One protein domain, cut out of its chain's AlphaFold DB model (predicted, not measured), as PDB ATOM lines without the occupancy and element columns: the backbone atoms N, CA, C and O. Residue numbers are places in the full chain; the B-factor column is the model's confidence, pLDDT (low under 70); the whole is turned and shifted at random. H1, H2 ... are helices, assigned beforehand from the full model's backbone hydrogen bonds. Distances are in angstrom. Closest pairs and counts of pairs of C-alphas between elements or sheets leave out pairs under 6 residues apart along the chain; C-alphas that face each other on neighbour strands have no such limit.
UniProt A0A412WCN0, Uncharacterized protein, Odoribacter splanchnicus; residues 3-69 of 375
ATOM      1  N   ASN A   3     127.240 123.011 154.837       83.25
ATOM      2  CA  ASN A   3     127.762 122.148 153.787       83.25
ATOM      3  C   ASN A   3     126.699 121.953 152.685       83.25
ATOM      4  O   ASN A   3     125.529 121.732 152.995       83.25
ATOM      5  N   GLU A   4     127.112 121.969 151.417       83.19
ATOM      6  CA  GLU A   4     126.239 121.848 150.237       83.19
ATOM      7  C   GLU A   4     125.311 120.616 150.289       83.19
ATOM      8  O   GLU A   4     124.195 120.637 149.775       83.19
ATOM      9  N   GLN A   5     125.747 119.531 150.938       81.19
ATOM     10  CA  GLN A   5     124.920 118.334 151.123       81.19
ATOM     11  C   GLN A   5     123.774 118.540 152.122       81.19
ATOM     12  O   GLN A   5     122.705 117.963 151.939       81.19
ATOM     13  N   LEU A   6     123.999 119.326 153.178       86.38
ATOM     14  CA  LEU A   6     122.981 119.638 154.178       86.38
ATOM     15  C   LEU A   6     121.986 120.658 153.621       86.38
ATOM     16  O   LEU A   6     120.790 120.472 153.785       86.38
ATOM     17  N   GLU A   7     122.464 121.665 152.884       85.94
ATOM     18  CA  GLU A   7     121.596 122.658 152.232       85.94
ATOM     19  C   GLU A   7     120.628 122.003 151.236       85.94
ATOM     20  O   GLU A   7     119.427 122.240 151.308       85.94
ATOM     21  N   LYS A   8     121.104 121.067 150.403       87.00
ATOM     22  CA  LYS A   8     120.225 120.310 149.492       87.00
ATOM     23  C   LYS A   8     119.163 119.495 150.229       87.00
ATOM     24  O   LYS A   8     118.042 119.385 149.748       87.00
ATOM     25  N   LEU A   9     119.500 118.904 151.376       86.00
ATOM     26  CA  LEU A   9     118.537 118.141 152.176       86.00
ATOM     27  C   LEU A   9     117.464 119.040 152.794       86.00
ATOM     28  O   LEU A   9     116.307 118.633 152.847       86.00
ATOM     29  N   ILE A  10     117.840 120.247 153.223       88.19
ATOM     30  CA  ILE A  10     116.900 121.257 153.719       88.19
ATOM     31  C   ILE A  10     115.944 121.672 152.596       88.19
ATOM     32  O   ILE A  10     114.737 121.670 152.801       88.19
ATOM     33  N   ASP A  11     116.461 121.948 151.398       88.12
ATOM     34  CA  ASP A  11     115.633 122.346 150.255       88.12
ATOM     35  C   ASP A  11     114.641 121.246 149.840       88.12
ATOM     36  O   ASP A  11     113.492 121.543 149.528       88.12
ATOM     37  N   TYR A  12     115.051 119.969 149.873       86.81
ATOM     38  CA  TYR A  12     114.142 118.850 149.595       86.81
ATOM     39  C   TYR A  12     113.064 118.675 150.668       86.81
ATOM     40  O   TYR A  12     111.927 118.377 150.319       86.81
ATOM     41  N   ALA A  13     113.412 118.859 151.944       86.31
ATOM     42  CA  ALA A  13     112.486 118.704 153.068       86.31
ATOM     43  C   ALA A  13     111.535 119.899 153.252       86.31
ATOM     44  O   ALA A  13     110.567 119.792 153.988       86.31
ATOM     45  N   LEU A  14     111.830 121.046 152.632       88.00
ATOM     46  CA  LEU A  14     110.979 122.237 152.665       88.00
ATOM     47  C   LEU A  14     110.214 122.462 151.349       88.00
ATOM     48  O   LEU A  14     109.508 123.461 151.216       88.00
ATOM     49  N   ALA A  15     110.357 121.565 150.368       83.62
ATOM     50  CA  ALA A  15     109.757 121.704 149.040       83.62
ATOM     51  C   ALA A  15     108.220 121.614 149.040       83.62
ATOM     52  O   ALA A  15     107.580 122.112 148.115       83.62
ATOM     53  N   ASP A  16     107.639 120.971 150.048       77.06
ATOM     54  CA  ASP A  16     106.197 120.803 150.253       77.06
ATOM     55  C   ASP A  16     105.593 121.837 151.225       77.06
ATOM     56  O   ASP A  16     104.382 121.831 151.448       77.06
ATOM     57  N   GLY A  17     106.414 122.739 151.780       77.69
ATOM     58  CA  GLY A  17     105.986 123.796 152.701       77.69
ATOM     59  C   GLY A  17     105.668 123.321 154.129       77.69
ATOM     60  O   GLY A  17     105.302 124.144 154.982       77.69
ATOM     61  N   GLU A  18     105.838 122.029 154.428       82.88
ATOM     62  CA  GLU A  18     105.544 121.419 155.725       82.88
ATOM     63  C   GLU A  18     106.676 120.491 156.174       82.88
ATOM     64  O   GLU A  18     106.896 119.435 155.606       82.88
ATOM     65  N   LEU A  19     107.357 120.834 157.270       86.94
ATOM     66  CA  LEU A  19     108.411 119.979 157.809       86.94
ATOM     67  C   LEU A  19     107.820 118.929 158.759       86.94
ATOM     68  O   LEU A  19     107.362 119.270 159.855       86.94
ATOM     69  N   THR A  20     107.851 117.648 158.385       87.31
ATOM     70  CA  THR A  20     107.367 116.581 159.272       87.31
ATOM     71  C   THR A  20     108.376 116.250 160.377       87.31
ATOM     72  O   THR A  20     109.591 116.383 160.224       87.31
ATOM     73  N   GLU A  21     107.885 115.721 161.502       85.00
ATOM     74  CA  GLU A  21     108.722 115.357 162.658       85.00
ATOM     75  C   GLU A  21     109.828 114.338 162.305       85.00
ATOM     76  O   GLU A  21     110.917 114.345 162.877       85.00
ATOM     77  N   LYS A  22     109.580 113.468 161.315       85.31
ATOM     78  CA  LYS A  22     110.571 112.491 160.840       85.31
ATOM     79  C   LYS A  22     111.670 113.147 160.006       85.31
ATOM     80  O   LYS A  22     112.830 112.762 160.135       85.31
ATOM     81  N   GLU A  23     111.329 114.131 159.181       88.00
ATOM     82  CA  GLU A  23     112.296 114.894 158.383       88.00
ATOM     83  C   GLU A  23     113.150 115.788 159.274       88.00
ATOM     84  O   GLU A  23     114.375 115.778 159.146       88.00
ATOM     85  N   LYS A  24     112.529 116.445 160.265       89.94
ATOM     86  CA  LYS A  24     113.237 117.203 161.303       89.94
ATOM     87  C   LYS A  24     114.287 116.328 161.995       89.94
ATOM     88  O   LYS A  24     115.460 116.687 162.042       89.94
ATOM     89  N   GLN A  25     113.928 115.118 162.427       87.88
ATOM     90  CA  GLN A  25     114.880 114.198 163.065       87.88
ATOM     91  C   GLN A  25     116.037 113.758 162.150       87.88
ATOM     92  O   GLN A  25     117.162 113.577 162.623       87.88
ATOM     93  N   VAL A  26     115.792 113.565 160.851       89.50
ATOM     94  CA  VAL A  26     116.841 113.196 159.884       89.50
ATOM     95  C   VAL A  26     117.800 114.364 159.641       89.50
ATOM     96  O   VAL A  26     119.015 114.154 159.608       89.50
ATOM     97  N   LEU A  27     117.276 115.586 159.533       90.31
ATOM     98  CA  LEU A  27     118.072 116.800 159.364       90.31
ATOM     99  C   LEU A  27     118.959 117.073 160.583       90.31
ATOM    100  O   LEU A  27     120.149 117.327 160.410       90.31
ATOM    101  N   PHE A  28     118.430 116.923 161.801       90.25
ATOM    102  CA  PHE A  28     119.194 117.125 163.039       90.25
ATOM    103  C   PHE A  28     120.330 116.108 163.185       90.25
ATOM    104  O   PHE A  28     121.464 116.490 163.446       90.25
ATOM    105  N   LYS A  29     120.078 114.821 162.902       90.56
ATOM    106  CA  LYS A  29     121.136 113.790 162.902       90.56
ATOM    107  C   LYS A  29     122.224 114.069 161.866       90.56
ATOM    108  O   LYS A  29     123.397 113.766 162.083       90.56
ATOM    109  N   LYS A  30     121.844 114.617 160.708       88.75
ATOM    110  CA  LYS A  30     122.794 114.954 159.647       88.75
ATOM    111  C   LYS A  30     123.611 116.198 160.002       88.75
ATOM    112  O   LYS A  30     124.822 116.175 159.786       88.75
ATOM    113  N   ALA A  31     122.984 117.217 160.585       89.94
ATOM    114  CA  ALA A  31     123.637 118.414 161.109       89.94
ATOM    115  C   ALA A  31     124.634 118.069 162.231       89.94
ATOM    116  O   ALA A  31     125.798 118.465 162.159       89.94
ATOM    117  N   GLU A  32     124.227 117.214 163.174       89.00
ATOM    118  CA  GLU A  32     125.079 116.696 164.253       89.00
ATOM    119  C   GLU A  32     126.307 115.958 163.697       89.00
ATOM    120  O   GLU A  32     127.440 116.228 164.090       89.00
ATOM    121  N   SER A  33     126.115 115.088 162.694       88.31
ATOM    122  CA  SER A  33     127.220 114.361 162.045       88.31
ATOM    123  C   SER A  33     128.221 115.265 161.313       88.31
ATOM    124  O   SER A  33     129.335 114.839 161.010       88.31
ATOM    125  N   MET A  34     127.821 116.503 161.012       84.62
ATOM    126  CA  MET A  34     128.647 117.522 160.364       84.62
ATOM    127  C   MET A  34     129.209 118.548 161.359       84.62
ATOM    128  O   MET A  34     129.870 119.492 160.931       84.62
ATOM    129  N   GLY A  35     128.980 118.355 162.665       85.56
ATOM    130  CA  GLY A  35     129.475 119.237 163.723       85.56
ATOM    131  C   GLY A  35     128.779 120.597 163.776       85.56
ATOM    132  O   GLY A  35     129.393 121.569 164.209       85.56
ATOM    133  N   VAL A  36     127.536 120.682 163.297       88.31
ATOM    134  CA  VAL A  36     126.709 121.892 163.377       88.31
ATOM    135  C   VAL A  36     126.005 121.938 164.734       88.31
ATOM    136  O   VAL A  36     125.516 120.912 165.208       88.31
ATOM    137  N   ASP A  37     125.943 123.122 165.341       89.69
ATOM    138  CA  ASP A  37     125.192 123.354 166.576       89.69
ATOM    139  C   ASP A  37     123.682 123.172 166.352       89.69
ATOM    140  O   ASP A  37     123.116 123.702 165.391       89.69
ATOM    141  N   LEU A  38     123.038 122.380 167.213       86.19
ATOM    142  CA  LEU A  38     121.641 121.977 167.031       86.19
ATOM    143  C   LEU A  38     120.659 123.129 167.274       86.19
ATOM    144  O   LEU A  38     119.658 123.215 166.563       86.19
ATOM    145  N   ASP A  39     120.963 124.020 168.219       84.56
ATOM    146  CA  ASP A  39     120.096 125.148 168.566       84.56
ATOM    147  C   ASP A  39     120.167 126.226 167.471       84.56
ATOM    148  O   ASP A  39     119.145 126.763 167.033       84.56
ATOM    149  N   GLU A  40     121.372 126.499 166.953       84.81
ATOM    150  CA  GLU A  40     121.562 127.378 165.793       84.81
ATOM    151  C   GLU A  40     120.862 126.813 164.545       84.81
ATOM    152  O   GLU A  40     120.227 127.555 163.789       84.81
ATOM    153  N   PHE A  41     120.936 125.497 164.340       90.06
ATOM    154  CA  PHE A  41     120.303 124.822 163.211       90.06
ATOM    155  C   PHE A  41     118.772 124.879 163.259       90.06
ATOM    156  O   PHE A  41     118.144 125.134 162.228       90.06
ATOM    157  N   GLU A  42     118.171 124.696 164.437       88.06
ATOM    158  CA  GLU A  42     116.721 124.796 164.630       88.06
ATOM    159  C   GLU A  42     116.202 126.194 164.280       88.06
ATOM    160  O   GLU A  42     115.285 126.337 163.470       88.06
ATOM    161  N   MET A  43     116.854 127.233 164.805       86.75
ATOM    162  CA  MET A  43     116.474 128.620 164.537       86.75
ATOM    163  C   MET A  43     116.549 128.961 163.039       86.75
ATOM    164  O   MET A  43     115.681 129.659 162.509       86.75
ATOM    165  N   VAL A  44     117.579 128.469 162.339       87.25
ATOM    166  CA  VAL A  44     117.752 128.705 160.897       87.25
ATOM    167  C   VAL A  44     116.712 127.942 160.072       87.25
ATOM    168  O   VAL A  44     116.192 128.495 159.100       87.25
ATOM    169  N   LEU A  45     116.377 126.705 160.448       88.25
ATOM    170  CA  LEU A  45     115.324 125.921 159.797       88.25
ATOM    171  C   LEU A  45     113.951 126.595 159.911       88.25
ATOM    172  O   LEU A  45     113.256 126.745 158.903       88.25
ATOM    173  N   ASP A  46     113.592 127.065 161.105       88.06
ATOM    174  CA  ASP A  46     112.309 127.730 161.348       88.06
ATOM    175  C   ASP A  46     112.200 129.054 160.575       88.06
ATOM    176  O   ASP A  46     111.170 129.342 159.956       88.06
ATOM    177  N   ALA A  47     113.282 129.839 160.525       88.19
ATOM    178  CA  ALA A  47     113.333 131.069 159.736       88.19
ATOM    179  C   ALA A  47     113.111 130.801 158.234       88.19
ATOM    180  O   ALA A  47     112.361 131.525 157.572       88.19
ATOM    181  N   ARG A  48     113.708 129.729 157.696       86.12
ATOM    182  CA  ARG A  48     113.557 129.327 156.287       86.12
ATOM    183  C   ARG A  48     112.141 128.851 155.958       86.12
ATOM    184  O   ARG A  48     111.622 129.216 154.901       86.12
ATOM    185  N   LEU A  49     111.498 128.107 156.856       87.12
ATOM    186  CA  LEU A  49     110.105 127.668 156.696       87.12
ATOM    187  C   LEU A  49     109.147 128.870 156.605       87.12
ATOM    188  O   LEU A  49     108.257 128.906 155.753       87.12
ATOM    189  N   VAL A  50     109.345 129.883 157.454       87.62
ATOM    190  CA  VAL A  50     108.529 131.110 157.447       87.62
ATOM    191  C   VAL A  50     108.739 131.918 156.164       87.62
ATOM    192  O   VAL A  50     107.769 132.415 155.587       87.62
ATOM    193  N   GLU A  51     109.979 132.032 155.680       86.25
ATOM    194  CA  GLU A  51     110.272 132.706 154.411       86.25
ATOM    195  C   GLU A  51     109.591 132.035 153.213       86.25
ATOM    196  O   GLU A  51     109.088 132.736 152.334       86.25
ATOM    197  N   LEU A  52     109.558 130.701 153.173       85.19
ATOM    198  CA  LEU A  52     108.891 129.956 152.102       85.19
ATOM    199  C   LEU A  52     107.378 130.173 152.125       85.19
ATOM    200  O   LEU A  52     106.816 130.580 151.109       85.19
ATOM    201  N   LYS A  53     106.740 130.057 153.294       84.81
ATOM    202  CA  LYS A  53     105.299 130.327 153.450       84.81
ATOM    203  C   LYS A  53     104.926 131.758 153.061       84.81
ATOM    204  O   LYS A  53     103.883 131.998 152.455       84.81
ATOM    205  N   LYS A  54     105.794 132.727 153.368       86.88
ATOM    206  CA  LYS A  54     105.601 134.124 152.961       86.88
ATOM    207  C   LYS A  54     105.722 134.298 151.444       86.88
ATOM    208  O   LYS A  54     104.885 134.974 150.851       86.88
ATOM    209  N   LYS A  55     106.711 133.662 150.806       85.31
ATOM    210  CA  LYS A  55     106.876 133.686 149.343       85.31
ATOM    211  C   LYS A  55     105.693 133.038 148.624       85.31
ATOM    212  O   LYS A  55     105.236 133.586 147.629       85.31
ATOM    213  N   GLU A  56     105.155 131.932 149.132       80.69
ATOM    214  CA  GLU A  56     103.949 131.287 148.587       80.69
ATOM    215  C   GLU A  56     102.698 132.170 148.719       80.69
ATOM    216  O   GLU A  56     101.900 132.277 147.782       80.69
ATOM    217  N   ALA A  57     102.547 132.874 149.844       79.06
ATOM    218  CA  ALA A  57     101.481 133.859 150.029       79.06
ATOM    219  C   ALA A  57     101.615 135.056 149.061       79.06
ATOM    220  O   ALA A  57     100.626 135.540 148.515       79.06
ATOM    221  N   GLU A  58     102.838 135.509 148.783       81.00
ATOM    222  CA  GLU A  58     103.110 136.583 147.815       81.00
ATOM    223  C   GLU A  58     102.912 136.119 146.352       81.00
ATOM    224  O   GLU A  58     102.401 136.867 145.509       81.00
ATOM    225  N   LEU A  59     103.249 134.861 146.041       73.38
ATOM    226  CA  LEU A  59     103.033 134.222 144.735       73.38
ATOM    227  C   LEU A  59     101.549 133.968 144.440       73.38
ATOM    228  O   LEU A  59     101.095 134.235 143.329       73.38
ATOM    229  N   SER A  60     100.772 133.518 145.426       69.69
ATOM    230  CA  SER A  60      99.320 133.348 145.269       69.69
ATOM    231  C   SER A  60      98.611 134.691 145.065       69.69
ATOM    232  O   SER A  60      97.777 134.812 144.169       69.69
ATOM    233  N   HIS A  61      99.019 135.735 145.793       67.06
ATOM    234  CA  HIS A  61      98.457 137.079 145.637       67.06
ATOM    235  C   HIS A  61      98.804 137.730 144.284       67.06
ATOM    236  O   HIS A  61      97.972 138.406 143.673       67.06
ATOM    237  N   SER A  62     100.017 137.501 143.772       67.62
ATOM    238  CA  SER A  62     100.425 137.999 142.451       67.62
ATOM    239  C   SER A  62      99.753 137.240 141.299       67.62
ATOM    240  O   SER A  62      99.335 137.876 140.332       67.62
ATOM    241  N   GLN A  63      99.534 135.926 141.424       67.00
ATOM    242  CA  GLN A  63      98.775 135.138 140.441       67.00
ATOM    243  C   GLN A  63      97.286 135.514 140.397       67.00
ATOM    244  O   GLN A  63      96.698 135.558 139.314       67.00
ATOM    245  N   GLU A  64      96.674 135.858 141.533       63.56
ATOM    246  CA  GLU A  64      95.293 136.358 141.586       63.56
ATOM    247  C   GLU A  64      95.149 137.717 140.873       63.56
ATOM    248  O   GLU A  64      94.183 137.956 140.141       63.56
ATOM    249  N   LEU A  65      96.163 138.581 141.005       63.31
ATOM    250  CA  LEU A  65      96.232 139.881 140.335       63.31
ATOM    251  C   LEU A  65      96.504 139.753 138.824       63.31
ATOM    252  O   LEU A  65      95.953 140.517 138.026       63.31
ATOM    253  N   GLU A  66      97.322 138.785 138.406       67.06
ATOM    254  CA  GLU A  66      97.579 138.495 136.990       67.06
ATOM    255  C   GLU A  66      96.376 137.828 136.309       67.06
ATOM    256  O   GLU A  66      96.028 138.202 135.189       67.06
ATOM    257  N   LEU A  67      95.653 136.933 136.995       59.75
ATOM    258  CA  LEU A  67      94.408 136.341 136.490       59.75
ATOM    259  C   LEU A  67      93.282 137.389 136.377       59.75
ATOM    260  O   LEU A  67      92.475 137.338 135.444       59.75
ATOM    261  N   ALA A  68      93.258 138.380 137.276       59.84
ATOM    262  CA  ALA A  68      92.380 139.547 137.177       59.84
ATOM    263  C   ALA A  68      92.739 140.454 135.982       59.84
ATOM    264  O   ALA A  68      91.844 140.935 135.284       59.84
ATOM    265  N   LYS A  69      94.033 140.637 135.680       61.94
ATOM    266  CA  LYS A  69      94.503 141.386 134.497       61.94
ATOM    267  C   LYS A  69      94.283 140.628 133.181       61.94
ATOM    268  O   LYS A  69      93.889 141.241 132.192       61.94
TER     269      LYS A  69
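Overview. This is residues 3 to 69 of the 375 residues of an uncharacterized protein of Odoribacter splanchnicus (UniProt A0A412WCN0). One long helix, H3, has a small helical hairpin, H1 and H2, set slantwise beside its first part, while its far end, residues 57 to 69, sticks out free. The printed part has 67 residues, with three named helices in the order H1, H2, H3 and no named strand; it is all helix, and loose, with a radius of gyration of the C-alphas of 14.9 A and spans of 51 by 22 by 17 A.

Arrangement. H3, residues 38 to 69, touches H2, residues 21 to 33, with its residues 38 to 41 alone; the closest C-alphas, of Phe 28 and Leu 38, are 6.7 A apart. Their tilt is steep, 50 degrees, opposite ways. H2 and H1, residues 4 to 13, form a hairpin and touch, the closest C-alphas being Ala 13 and Glu 23 at 6.5 A, with a shallow tilt of 6 degrees. H1 and H3 are close but not clearly touching, the closest C-alphas being Ile 10 and Leu 45 at 7.8 A. In H1, H2 and H3 every O i to N i+4 pair is within hydrogen-bond range.

Along the chain. H3 measures 46.6 A, from C-alpha 38 at (121.641, 121.977, 167.031) to C-alpha 69 at (94.503, 141.386, 134.497). H2 measures 18.5 A and H1 14.4 A.

Size, cuts and confidence. The printed part has no cut. Residues 60 to 69 have pLDDT under 70.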